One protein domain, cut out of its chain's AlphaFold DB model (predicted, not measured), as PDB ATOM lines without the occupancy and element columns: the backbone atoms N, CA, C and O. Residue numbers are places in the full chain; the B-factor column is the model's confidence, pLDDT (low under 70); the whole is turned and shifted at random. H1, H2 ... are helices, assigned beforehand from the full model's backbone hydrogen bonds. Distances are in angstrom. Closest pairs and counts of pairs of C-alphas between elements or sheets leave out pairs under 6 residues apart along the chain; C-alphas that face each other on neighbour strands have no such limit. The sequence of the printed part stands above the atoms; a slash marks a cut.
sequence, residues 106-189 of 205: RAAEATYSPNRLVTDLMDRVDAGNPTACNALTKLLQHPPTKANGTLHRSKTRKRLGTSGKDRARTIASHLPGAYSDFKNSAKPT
ATOM      1  N   ARG A 106     -16.304  17.372 -35.240       62.91
ATOM      2  CA  ARG A 106     -15.919  18.538 -36.048       62.91
ATOM      3  C   ARG A 106     -15.125  19.521 -35.189       62.91
ATOM      4  O   ARG A 106     -15.455  19.740 -34.027       62.91
ATOM      5  N   ALA A 107     -14.111  20.166 -35.765       56.97
ATOM      6  CA  ALA A 107     -13.270  21.135 -35.053       56.97
ATOM      7  C   ALA A 107     -14.078  22.300 -34.439       56.97
ATOM      8  O   ALA A 107     -13.766  22.757 -33.345       56.97
ATOM      9  N   ALA A 108     -15.170  22.725 -35.085       46.97
ATOM     10  CA  ALA A 108     -16.092  23.730 -34.543       46.97
ATOM     11  C   ALA A 108     -16.842  23.258 -33.276       46.97
ATOM     12  O   ALA A 108     -17.255  24.074 -32.458       46.97
ATOM     13  N   GLU A 109     -16.978  21.944 -33.087       51.81
ATOM     14  CA  GLU A 109     -17.611  21.294 -31.932       51.81
ATOM     15  C   GLU A 109     -16.580  20.805 -30.897       51.81
ATOM     16  O   GLU A 109     -16.949  20.275 -29.837       51.81
ATOM     17  N   ALA A 110     -15.279  20.997 -31.161       58.31
ATOM     18  CA  ALA A 110     -14.180  20.772 -30.221       58.31
ATOM     19  C   ALA A 110     -14.158  21.877 -29.144       58.31
ATOM     20  O   ALA A 110     -13.182  22.578 -28.901       58.31
ATOM     21  N   THR A 111     -15.292  22.013 -28.464       65.75
ATOM     22  CA  THR A 111     -15.608  22.992 -27.419       65.75
ATOM     23  C   THR A 111     -14.860  22.686 -26.113       65.75
ATOM     24  O   THR A 111     -14.908  23.460 -25.165       65.75
ATOM     25  N   TYR A 112     -14.134  21.567 -26.040       79.62
ATOM     26  CA  TYR A 112     -13.423  21.139 -24.839       79.62
ATOM     27  C   TYR A 112     -12.016  21.747 -24.810       79.62
ATOM     28  O   TYR A 112     -11.038  21.097 -25.150       79.62
ATOM     29  N   SER A 113     -11.890  23.025 -24.451       86.06
ATOM     30  CA  SER A 113     -10.582  23.683 -24.323       86.06
ATOM     31  C   SER A 113     -10.508  24.564 -23.075       86.06
ATOM     32  O   SER A 113     -11.546  25.041 -22.605       86.06
ATOM     33  N   PRO A 114      -9.297  24.850 -22.556       87.56
ATOM     34  CA  PRO A 114      -9.149  25.705 -21.379       87.56
ATOM     35  C   PRO A 114      -9.766  27.099 -21.572       87.56
ATOM     36  O   PRO A 114     -10.449  27.627 -20.696       87.56
ATOM     37  N   ASN A 115      -9.591  27.694 -22.756       87.69
ATOM     38  CA  ASN A 115     -10.158  29.009 -23.066       87.69
ATOM     39  C   ASN A 115     -11.685  28.977 -23.159       87.69
ATOM     40  O   ASN A 115     -12.346  29.949 -22.777       87.69
ATOM     41  N   ARG A 116     -12.249  27.873 -23.658       88.19
ATOM     42  CA  ARG A 116     -13.696  27.715 -23.757       88.19
ATOM     43  C   ARG A 116     -14.334  27.502 -22.388       88.19
ATOM     44  O   ARG A 116     -15.338  28.153 -22.140       88.19
ATOM     45  N   LEU A 117     -13.703  26.749 -21.481       88.88
ATOM     46  CA  LEU A 117     -14.119  26.646 -20.071       88.88
ATOM     47  C   LEU A 117     -14.202  28.025 -19.403       88.88
ATOM     48  O   LEU A 117     -15.209  28.377 -18.795       88.88
ATOM     49  N   VAL A 118     -13.156  28.840 -19.554       87.81
ATOM     50  CA  VAL A 118     -13.144  30.194 -18.982       87.81
ATOM     51  C   VAL A 118     -14.239  31.061 -19.602       87.81
ATOM     52  O   VAL A 118     -14.859  31.851 -18.901       87.81
ATOM     53  N   THR A 119     -14.458  30.951 -20.913       87.38
ATOM     54  CA  THR A 119     -15.489  31.733 -21.609       87.38
ATOM     55  C   THR A 119     -16.890  31.317 -21.167       87.38
ATOM     56  O   THR A 119     -17.669  32.197 -20.835       87.38
ATOM     57  N   ASP A 120     -17.161  30.016 -21.041       88.12
ATOM     58  CA  ASP A 120     -18.433  29.480 -20.536       88.12
ATOM     59  C   ASP A 120     -18.750  29.996 -19.124       88.12
ATOM     60  O   ASP A 120     -19.850  30.481 -18.865       88.12
ATOM     61  N   LEU A 121     -17.756  29.997 -18.228       86.88
ATOM     62  CA  LEU A 121     -17.908  30.578 -16.894       86.88
ATOM     63  C   LEU A 121     -18.268  32.073 -16.956       86.88
ATOM     64  O   LEU A 121     -19.160  32.510 -16.233       86.88
ATOM     65  N   MET A 122     -17.592  32.860 -17.804       84.44
ATOM     66  CA  MET A 122     -17.897  34.294 -17.942       84.44
ATOM     67  C   MET A 122     -19.282  34.530 -18.546       84.44
ATOM     68  O   MET A 122     -19.993  35.410 -18.078       84.44
ATOM     69  N   ASP A 123     -19.678  33.742 -19.544       86.44
ATOM     70  CA  ASP A 123     -20.986  33.865 -20.190       86.44
ATOM     71  C   ASP A 123     -22.119  33.578 -19.186       86.44
ATOM     72  O   ASP A 123     -23.112  34.301 -19.152       86.44
ATOM     73  N   ARG A 124     -21.944  32.598 -18.287       84.12
ATOM     74  CA  ARG A 124     -22.892  32.324 -17.189       84.12
ATOM     75  C   ARG A 124     -22.981  33.464 -16.178       84.12
ATOM     76  O   ARG A 124     -24.071  33.766 -15.701       84.12
ATOM     77  N   VAL A 125     -21.847  34.076 -15.834       82.62
ATOM     78  CA  VAL A 125     -21.805  35.250 -14.946       82.62
ATOM     79  C   VAL A 125     -22.535  36.429 -15.587       82.62
ATOM     80  O   VAL A 125     -23.362  37.058 -14.934       82.62
ATOM     81  N   ASP A 126     -22.277  36.692 -16.869       81.31
ATOM     82  CA  ASP A 126     -22.924  37.772 -17.619       81.31
ATOM     83  C   ASP A 126     -24.438  37.527 -17.777       81.31
ATOM     84  O   ASP A 126     -25.221  38.474 -17.738       81.31
ATOM     85  N   ALA A 127     -24.864  36.261 -17.863       82.31
ATOM     86  CA  ALA A 127     -26.269  35.850 -17.832       82.31
ATOM     87  C   ALA A 127     -26.913  35.910 -16.429       82.31
ATOM     88  O   ALA A 127     -28.084  35.565 -16.273       82.31
ATOM     89  N   GLY A 128     -26.170  36.325 -15.398       78.31
ATOM     90  CA  GLY A 128     -26.681  36.482 -14.038       78.31
ATOM     91  C   GLY A 128     -26.834  35.174 -13.259       78.31
ATOM     92  O   GLY A 128     -27.579  35.144 -12.281       78.31
ATOM     93  N   ASN A 129     -26.147  34.091 -13.646       82.19
ATOM     94  CA  ASN A 129     -26.197  32.830 -12.907       82.19
ATOM     95  C   ASN A 129     -25.645  33.025 -11.475       82.19
ATOM     96  O   ASN A 129     -24.440  33.253 -11.308       82.19
ATOM     97  N   PRO A 130     -26.480  32.901 -10.423       75.19
ATOM     98  CA  PRO A 130     -26.080  33.254  -9.062       75.19
ATOM     99  C   PRO A 130     -24.993  32.321  -8.517       75.19
ATOM    100  O   PRO A 130     -24.121  32.767  -7.773       75.19
ATOM    101  N   THR A 131     -24.991  31.047  -8.916       77.94
ATOM    102  CA  THR A 131     -23.971  30.069  -8.518       77.94
ATOM    103  C   THR A 131     -22.600  30.458  -9.066       77.94
ATOM    104  O   THR A 131     -21.640  30.541  -8.301       77.94
ATOM    105  N   ALA A 132     -22.513  30.761 -10.364       75.94
ATOM    106  CA  ALA A 132     -21.271  31.185 -11.009       75.94
ATOM    107  C   ALA A 132     -20.765  32.524 -10.440       75.94
ATOM    108  O   ALA A 132     -19.585  32.646 -10.101       75.94
ATOM    109  N   CYS A 133     -21.665  33.499 -10.262       73.50
ATOM    110  CA  CYS A 133     -21.350  34.801  -9.673       73.50
ATOM    111  C   CYS A 133     -20.804  34.668  -8.246       73.50
ATOM    112  O   CYS A 133     -19.742  35.215  -7.938       73.50
ATOM    113  N   ASN A 134     -21.487  33.914  -7.381       75.25
ATOM    114  CA  ASN A 134     -21.081  33.731  -5.987       75.25
ATOM    115  C   ASN A 134     -19.756  32.978  -5.871       75.25
ATOM    116  O   ASN A 134     -18.893  33.367  -5.083       75.25
ATOM    117  N   ALA A 135     -19.581  31.920  -6.661       75.38
ATOM    118  CA  ALA A 135     -18.363  31.124  -6.665       75.38
ATOM    119  C   ALA A 135     -17.149  31.978  -7.073       75.38
ATOM    120  O   ALA A 135     -16.134  32.005  -6.375       75.38
ATOM    121  N   LEU A 136     -17.277  32.747  -8.157       79.00
ATOM    122  CA  LEU A 136     -16.202  33.598  -8.659       79.00
ATOM    123  C   LEU A 136     -15.912  34.784  -7.728       79.00
ATOM    124  O   LEU A 136     -14.753  35.131  -7.516       79.00
ATOM    125  N   THR A 137     -16.945  35.366  -7.118       74.06
ATOM    126  CA  THR A 137     -16.806  36.444  -6.126       74.06
ATOM    127  C   THR A 137     -16.047  35.967  -4.884       74.06
ATOM    128  O   THR A 137     -15.119  36.644  -4.439       74.06
ATOM    129  N   LYS A 138     -16.382  34.776  -4.358       75.69
ATOM    130  CA  LYS A 138     -15.673  34.155  -3.223       75.69
ATOM    131  C   LYS A 138     -14.205  33.884  -3.548       75.69
ATOM    132  O   LYS A 138     -13.339  34.171  -2.727       75.69
ATOM    133  N   LEU A 139     -13.929  33.378  -4.750       79.00
ATOM    134  CA  LEU A 139     -12.569  33.065  -5.192       79.00
ATOM    135  C   LEU A 139     -11.704  34.320  -5.387       79.00
ATOM    136  O   LEU A 139     -10.524  34.318  -5.057       79.00
ATOM    137  N   LEU A 140     -12.280  35.397  -5.927       77.56
ATOM    138  CA  LEU A 140     -11.545  36.627  -6.244       77.56
ATOM    139  C   LEU A 140     -11.485  37.631  -5.088       77.56
ATOM    140  O   LEU A 140     -10.827  38.663  -5.243       77.56
ATOM    141  N   GLN A 141     -12.173  37.344  -3.975       68.19
ATOM    142  CA  GLN A 141     -12.265  38.180  -2.772       68.19
ATOM    143  C   GLN A 141     -12.717  39.631  -3.042       68.19
ATOM    144  O   GLN A 141     -12.428  40.536  -2.262       68.19
ATOM    145  N   HIS A 142     -13.443  39.875  -4.138       61.88
ATOM    146  CA  HIS A 142     -13.996  41.192  -4.461       61.88
ATOM    147  C   HIS A 142     -15.417  41.079  -5.017       61.88
ATOM    148  O   HIS A 142     -15.655  40.215  -5.863       61.88
ATOM    149  N   PRO A 143     -16.336  41.972  -4.599       52.56
ATOM    150  CA  PRO A 143     -17.706  41.992  -5.090       52.56
ATOM    151  C   PRO A 143     -17.769  42.336  -6.588       52.56
ATOM    152  O   PRO A 143     -16.880  43.024  -7.111       52.56
ATOM    153  N   PRO A 144     -18.814  41.877  -7.300       57.03
ATOM    154  CA  PRO A 144     -19.051  42.265  -8.684       57.03
ATOM    155  C   PRO A 144     -19.110  43.789  -8.823       57.03
ATOM    156  O   PRO A 144     -19.591  44.501  -7.946       57.03
ATOM    157  N   THR A 145     -18.590  44.307  -9.936       55.94
ATOM    158  CA  THR A 145     -18.328  45.749 -10.101       55.94
ATOM    159  C   THR A 145     -19.584  46.552 -10.456       55.94
ATOM    160  O   THR A 145     -19.522  47.775 -10.541       55.94
ATOM    161  N   LYS A 146     -20.721  45.880 -10.688       55.41
ATOM    162  CA  LYS A 146     -22.013  46.494 -11.007       55.41
ATOM    163  C   LYS A 146     -23.149  45.796 -10.251       55.41
ATOM    164  O   LYS A 146     -23.046  44.609  -9.949       55.41
ATOM    165  N   ALA A 147     -24.252  46.517 -10.028       47.09
ATOM    166  CA  ALA A 147     -25.465  46.030  -9.350       47.09
ATOM    167  C   ALA A 147     -26.094  44.772  -9.992       47.09
ATOM    168  O   ALA A 147     -26.853  44.056  -9.355       47.09
ATOM    169  N   ASN A 148     -25.739  44.487 -11.245       50.72
ATOM    170  CA  ASN A 148     -26.171  43.360 -12.069       50.72
ATOM    171  C   ASN A 148     -25.133  42.221 -12.183       50.72
ATOM    172  O   ASN A 148     -25.278  41.350 -13.032       50.72
ATOM    173  N   GLY A 149     -24.084  42.192 -11.351       58.06
ATOM    174  CA  GLY A 149     -23.179  41.035 -11.267       58.06
ATOM    175  C   GLY A 149     -22.047  40.980 -12.306       58.06
ATOM    176  O   GLY A 149     -21.218  40.077 -12.252       58.06
ATOM    177  N   THR A 150     -21.955  41.946 -13.226       58.75
ATOM    178  CA  THR A 150     -20.973  41.923 -14.327       58.75
ATOM    179  C   THR A 150     -19.527  42.090 -13.838       58.75
ATOM    180  O   THR A 150     -19.212  43.016 -13.083       58.75
ATOM    181  N   LEU A 151     -18.619  41.238 -14.331       66.44
ATOM    182  CA  LEU A 151     -17.183  41.276 -14.031       66.44
ATOM    183  C   LEU A 151     -16.353  41.702 -15.249       66.44
ATOM    184  O   LEU A 151     -16.645  41.359 -16.392       66.44
ATOM    185  N   HIS A 152     -15.247  42.411 -15.015       74.75
ATOM    186  CA  HIS A 152     -14.337  42.790 -16.098       74.75
ATOM    187  C   HIS A 152     -13.520  41.582 -16.589       74.75
ATOM    188  O   HIS A 152     -12.480  41.257 -16.007       74.75
ATOM    189  N   ARG A 153     -13.949  40.962 -17.702       77.88
ATOM    190  CA  ARG A 153     -13.380  39.723 -18.282       77.88
ATOM    191  C   ARG A 153     -11.850  39.661 -18.260       77.88
ATOM    192  O   ARG A 153     -11.282  38.657 -17.842       77.88
ATOM    193  N   SER A 154     -11.164  40.732 -18.669       78.44
ATOM    194  CA  SER A 154      -9.691  40.766 -18.698       78.44
ATOM    195  C   SER A 154      -9.057  40.728 -17.295       78.44
ATOM    196  O   SER A 154      -8.114  39.970 -17.064       78.44
ATOM    197  N   LYS A 155      -9.624  41.456 -16.319       78.81
ATOM    198  CA  LYS A 155      -9.107  41.468 -14.936       78.81
ATOM    199  C   LYS A 155      -9.363  40.120 -14.267       78.81
ATOM    200  O   LYS A 155      -8.470  39.576 -13.626       78.81
ATOM    201  N   THR A 156     -10.555  39.568 -14.473       79.88
ATOM    202  CA  THR A 156     -10.956  38.252 -13.974       79.88
ATOM    203  C   THR A 156     -10.052  37.147 -14.517       79.88
ATOM    204  O   THR A 156      -9.505  36.364 -13.746       79.88
ATOM    205  N   ARG A 157      -9.804  37.130 -15.834       83.56
ATOM    206  CA  ARG A 157      -8.894  36.167 -16.475       83.56
ATOM    207  C   ARG A 157      -7.484  36.225 -15.902       83.56
ATOM    208  O   ARG A 157      -6.920  35.175 -15.624       83.56
ATOM    209  N   LYS A 158      -6.937  37.429 -15.699       84.44
ATOM    210  CA  LYS A 158      -5.595  37.615 -15.128       84.44
ATOM    211  C   LYS A 158      -5.488  37.067 -13.701       84.44
ATOM    212  O   LYS A 158      -4.445  36.538 -13.341       84.44
ATOM    213  N   ARG A 159      -6.556  37.179 -12.904       83.31
ATOM    214  CA  ARG A 159      -6.601  36.669 -11.523       83.31
ATOM    215  C   ARG A 159      -6.793  35.156 -11.440       83.31
ATOM    216  O   ARG A 159      -6.271  34.546 -10.522       83.31
ATOM    217  N   LEU A 160      -7.518  34.564 -12.389       84.19
ATOM    218  CA  LEU A 160      -7.700  33.113 -12.460       84.19
ATOM    219  C   LEU A 160      -6.422  32.372 -12.875       84.19
ATOM    220  O   LEU A 160      -6.332  31.177 -12.652       84.19
ATOM    221  N   GLY A 161      -5.466  33.041 -13.522       86.06
ATOM    222  CA  GLY A 161      -4.209  32.416 -13.926       86.06
ATOM    223  C   GLY A 161      -3.554  33.078 -15.133       86.06
ATOM    224  O   GLY A 161      -4.175  33.836 -15.892       86.06
ATOM    225  N   THR A 162      -2.277  32.762 -15.326       84.94
ATOM    226  CA  THR A 162      -1.428  33.330 -16.379       84.94
ATOM    227  C   THR A 162      -1.699  32.671 -17.731       84.94
ATOM    228  O   THR A 162      -1.920  33.388 -18.710       84.94
ATOM    229  N   SER A 163      -1.803  31.338 -17.786       86.88
ATOM    230  CA  SER A 163      -2.177  30.593 -18.998       86.88
ATOM    231  C   SER A 163      -3.630  30.096 -18.982       86.88
ATOM    232  O   SER A 163      -4.316  30.115 -17.960       86.88
ATOM    233  N   GLY A 164      -4.125  29.628 -20.135       86.12
ATOM    234  CA  GLY A 164      -5.453  29.013 -20.225       86.12
ATOM    235  C   GLY A 164      -5.592  27.781 -19.324       86.12
ATOM    236  O   GLY A 164      -6.609  27.640 -18.649       86.12
ATOM    237  N   LYS A 165      -4.560  26.928 -19.270       87.81
ATOM    238  CA  LYS A 165      -4.549  25.715 -18.437       87.81
ATOM    239  C   LYS A 165      -4.463  26.034 -16.950       87.81
ATOM    240  O   LYS A 165      -5.133  25.383 -16.159       87.81
ATOM    241  N   ASP A 166      -3.730  27.077 -16.567       88.50
ATOM    242  CA  ASP A 166      -3.698  27.525 -15.167       88.50
ATOM    243  C   ASP A 166      -5.084  27.965 -14.712       88.50
ATOM    244  O   ASP A 166      -5.567  27.515 -13.680       88.50
ATOM    245  N   ARG A 167      -5.779  28.748 -15.549       90.31
ATOM    246  CA  ARG A 167      -7.165  29.143 -15.276       90.31
ATOM    247  C   ARG A 167      -8.087  27.934 -15.176       90.31
ATOM    248  O   ARG A 167      -8.937  27.906 -14.295       90.31
ATOM    249  N   ALA A 168      -7.933  26.949 -16.062       89.69
ATOM    250  CA  ALA A 168      -8.725  25.725 -16.014       89.69
ATOM    251  C   ALA A 168      -8.491  24.943 -14.715       89.69
ATOM    252  O   ALA A 168      -9.463  24.527 -14.091       89.69
ATOM    253  N   ARG A 169      -7.237  24.823 -14.260       89.12
ATOM    254  CA  ARG A 169      -6.897  24.212 -12.964       89.12
ATOM    255  C   ARG A 169      -7.501  24.982 -11.795       89.12
ATOM    256  O   ARG A 169      -8.165  24.383 -10.961       89.12
ATOM    257  N   THR A 170      -7.358  26.304 -11.767       88.69
ATOM    258  CA  THR A 170      -7.959  27.143 -10.722       88.69
ATOM    259  C   THR A 170      -9.483  26.993 -10.677       88.69
ATOM    260  O   THR A 170     -10.053  26.879  -9.594       88.69
ATOM    261  N   ILE A 171     -10.149  26.942 -11.836       88.88
ATOM    262  CA  ILE A 171     -11.594  26.693 -11.918       88.88
ATOM    263  C   ILE A 171     -11.930  25.278 -11.426       88.88
ATOM    264  O   ILE A 171     -12.843  25.136 -10.623       88.88
ATOM    265  N   ALA A 172     -11.199  24.247 -11.853       88.88
ATOM    266  CA  ALA A 172     -11.452  22.867 -11.441       88.88
ATOM    267  C   ALA A 172     -11.280  22.663  -9.926       88.88
ATOM    268  O   ALA A 172     -12.139  22.049  -9.298       88.88
ATOM    269  N   SER A 173     -10.224  23.228  -9.331       87.31
ATOM    270  CA  SER A 173      -9.921  23.069  -7.903       87.31
ATOM    271  C   SER A 173     -10.838  23.884  -6.993       87.31
ATOM    272  O   SER A 173     -11.226  23.412  -5.929       87.31
ATOM    273  N   HIS A 174     -11.178  25.119  -7.377       85.56
ATOM    274  CA  HIS A 174     -11.910  26.034  -6.492       85.56
ATOM    275  C   HIS A 174     -13.386  26.214  -6.856       85.56
ATOM    276  O   HIS A 174     -14.165  26.667  -6.018       85.56
ATOM    277  N   LEU A 175     -13.784  25.869  -8.084       86.62
ATOM    278  CA  LEU A 175     -15.155  25.987  -8.587       86.62
ATOM    279  C   LEU A 175     -15.628  24.659  -9.215       86.62
ATOM    280  O   LEU A 175     -16.033  24.643 -10.383       86.62
ATOM    281  N   PRO A 176     -15.628  23.542  -8.459       85.25
ATOM    282  CA  PRO A 176     -15.914  22.214  -9.006       85.25
ATOM    283  C   PRO A 176     -17.289  22.132  -9.680       85.25
ATOM    284  O   PRO A 176     -17.408  21.506 -10.724       85.25
ATOM    285  N   GLY A 177     -18.307  22.837  -9.166       84.88
ATOM    286  CA  GLY A 177     -19.630  22.896  -9.803       84.88
ATOM    287  C   GLY A 177     -19.598  23.508 -11.208       84.88
ATOM    288  O   GLY A 177     -20.132  22.925 -12.144       84.88
ATOM    289  N   ALA A 178     -18.893  24.630 -11.391       85.44
ATOM    290  CA  ALA A 178     -18.753  25.257 -12.708       85.44
ATOM    291  C   ALA A 178     -17.942  24.379 -13.677       85.44
ATOM    292  O   ALA A 178     -18.247  24.319 -14.868       85.44
ATOM    293  N   TYR A 179     -16.929  23.676 -13.164       87.69
ATOM    294  CA  TYR A 179     -16.164  22.711 -13.946       87.69
ATOM    295  C   TYR A 179     -17.033  21.523 -14.388       87.69
ATOM    296  O   TYR A 179     -17.072  21.200 -15.575       87.69
ATOM    297  N   SER A 180     -17.792  20.914 -13.473       87.00
ATOM    298  CA  SER A 180     -18.728  19.825 -13.781       87.00
ATOM    299  C   SER A 180     -19.810  20.248 -14.772       87.00
ATOM    300  O   SER A 180     -20.106  19.506 -15.711       87.00
ATOM    301  N   ASP A 181     -20.366  21.448 -14.616       85.44
ATOM    302  CA  ASP A 181     -21.363  21.977 -15.539       85.44
ATOM    303  C   ASP A 181     -20.804  22.131 -16.955       85.44
ATOM    304  O   ASP A 181     -21.459  21.734 -17.919       85.44
ATOM    305  N   PHE A 182     -19.585  22.665 -17.080       86.56
ATOM    306  CA  PHE A 182     -18.899  22.779 -18.364       86.56
ATOM    307  C   PHE A 182     -18.662  21.406 -19.002       86.56
ATOM    308  O   PHE A 182     -18.927  21.211 -20.192       86.56
ATOM    309  N   LYS A 183     -18.208  20.429 -18.204       85.31
ATOM    310  CA  LYS A 183     -18.020  19.045 -18.662       85.31
ATOM    311  C   LYS A 183     -19.309  18.452 -19.210       85.31
ATOM    312  O   LYS A 183     -19.275  17.774 -20.232       85.31
ATOM    313  N   ASN A 184     -20.436  18.719 -18.558       83.19
ATOM    314  CA  ASN A 184     -21.735  18.224 -18.994       83.19
ATOM    315  C   ASN A 184     -22.244  18.939 -20.250       83.19
ATOM    316  O   ASN A 184     -22.731  18.264 -21.151       83.19
ATOM    317  N   SER A 185     -22.062  20.258 -20.364       76.81
ATOM    318  CA  SER A 185     -22.451  21.005 -21.570       76.81
ATOM    319  C   SER A 185     -21.572  20.701 -22.786       76.81
ATOM    320  O   SER A 185     -22.004  20.881 -23.919       76.81
ATOM    321  N   ALA A 186     -20.332  20.254 -22.566       70.88
ATOM    322  CA  ALA A 186     -19.390  19.927 -23.632       70.88
ATOM    323  C   ALA A 186     -19.467  18.465 -24.110       70.88
ATOM    324  O   ALA A 186     -18.717  18.083 -25.019       70.88
ATOM    325  N   LYS A 187     -20.343  17.637 -23.517       63.75
ATOM    326  CA  LYS A 187     -20.631  16.293 -24.033       63.75
ATOM    327  C   LYS A 187     -21.364  16.433 -25.375       63.75
ATOM    328  O   LYS A 187     -22.351  17.163 -25.433       63.75
ATOM    329  N   PRO A 188     -20.901  15.766 -26.448       53.84
ATOM    330  CA  PRO A 188     -21.613  15.787 -27.718       53.84
ATOM    331  C   PRO A 188     -23.022  15.219 -27.517       53.84
ATOM    332  O   PRO A 188     -23.186  14.166 -26.898       53.84
ATOM    333  N   THR A 189     -24.034  15.928 -28.014       47.50
ATOM    334  CA  THR A 189     -25.404  15.415 -28.071       47.50
ATOM    335  C   THR A 189     -25.394  14.145 -28.926       47.50
ATOM    336  O   THR A 189     -24.782  14.165 -29.999       47.50
TER     337      THR A 189
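Overview. This is residues 106 to 189 of the 205 residues of an uncharacterized protein of Phycisphaerae bacterium (UniProt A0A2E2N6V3). Five short helices cross one another in a small cluster, with the longest, H1, running through the middle. H4 and H5 meet in a corner and pack on residues 114 to 121 of H1, H2 packs on residues 121 to 125 of H1, and H3 packs on H4. A loop, residues 141 to 152, makes one end of the long axis, and the opening tail, residues 106 to 111, makes the other. The printed part has 84 residues, with five named helices in the order H1 H2 H3 H4 H5 and no named strand, and its class is all helix. It is compact, with a radius of gyration of the C-alphas of 12.5 A, and its elongated outline spans 39 by 25 by 20 A.

Along the chain. H1, residues 114 to 126, begins at C-alpha 114 (-9.149, 25.705, -21.379) and is 18.7 A long from first to last C-alpha. H2, residues 130 to 140, is 15.2 A long and begins at C-alpha 130 (-26.080, 33.254, -9.062). H3, residues 153 to 160, is 10.5 A long. H4, residues 164 to 174, is 15.5 A long. H5, residues 176 to 185, is 14.2 A long and ends at C-alpha 185 (-22.451, 21.005, -21.570).

Arrangement. H1 and H4 are the hubs, each touching three other helices. H1 touches H4 with residues 114 to 118 alone, the closest C-alphas being those of Pro 114 and Gly 164, 5.1 A apart. Their lines stand at a steep tilt of 58 degrees, and they run the same way. H1 touches H5 with residues 117 to 121 alone, about perpendicular at 78 degrees, and the closest C-alphas are those of Leu 117 and Phe 182, 6.4 A apart. H1 touches H2 with residues 121 to 125 alone, at a steep tilt of 63 degrees, opposite ways; the closest C-alphas, of Val 125 and Cys 133, are 5.3 A apart. H4 and H5 touch only at the corner by their link, where the C-alphas of Ala 172 and Tyr 179 come closest at 5.3 A. H3 touches H4 at a steep tilt of 67 degrees, the same way, with the C-alphas of Leu 160 and Arg 167 closest at 4.9 A. H1 and H3 are close but not clearly touching, with the C-alphas of Met 122 and Arg 153 closest at 7.1 A. H3 and H5 are apart. In H1, H2, H3, H4 and H5 every O i to N i+4 pair is within hydrogen-bond range.

Size, cuts and confidence. The two C-alphas farthest apart are those of Arg 106 and Ala 147, at 39.5 A. The printed part has no cut. The link from H2 to H3, 12 residues, is long, and the other three links are tight. The mean pLDDT of the printed part is 77.0, and it is under 70 at residues 106 to 111, 141 to 151 and 187 to 189.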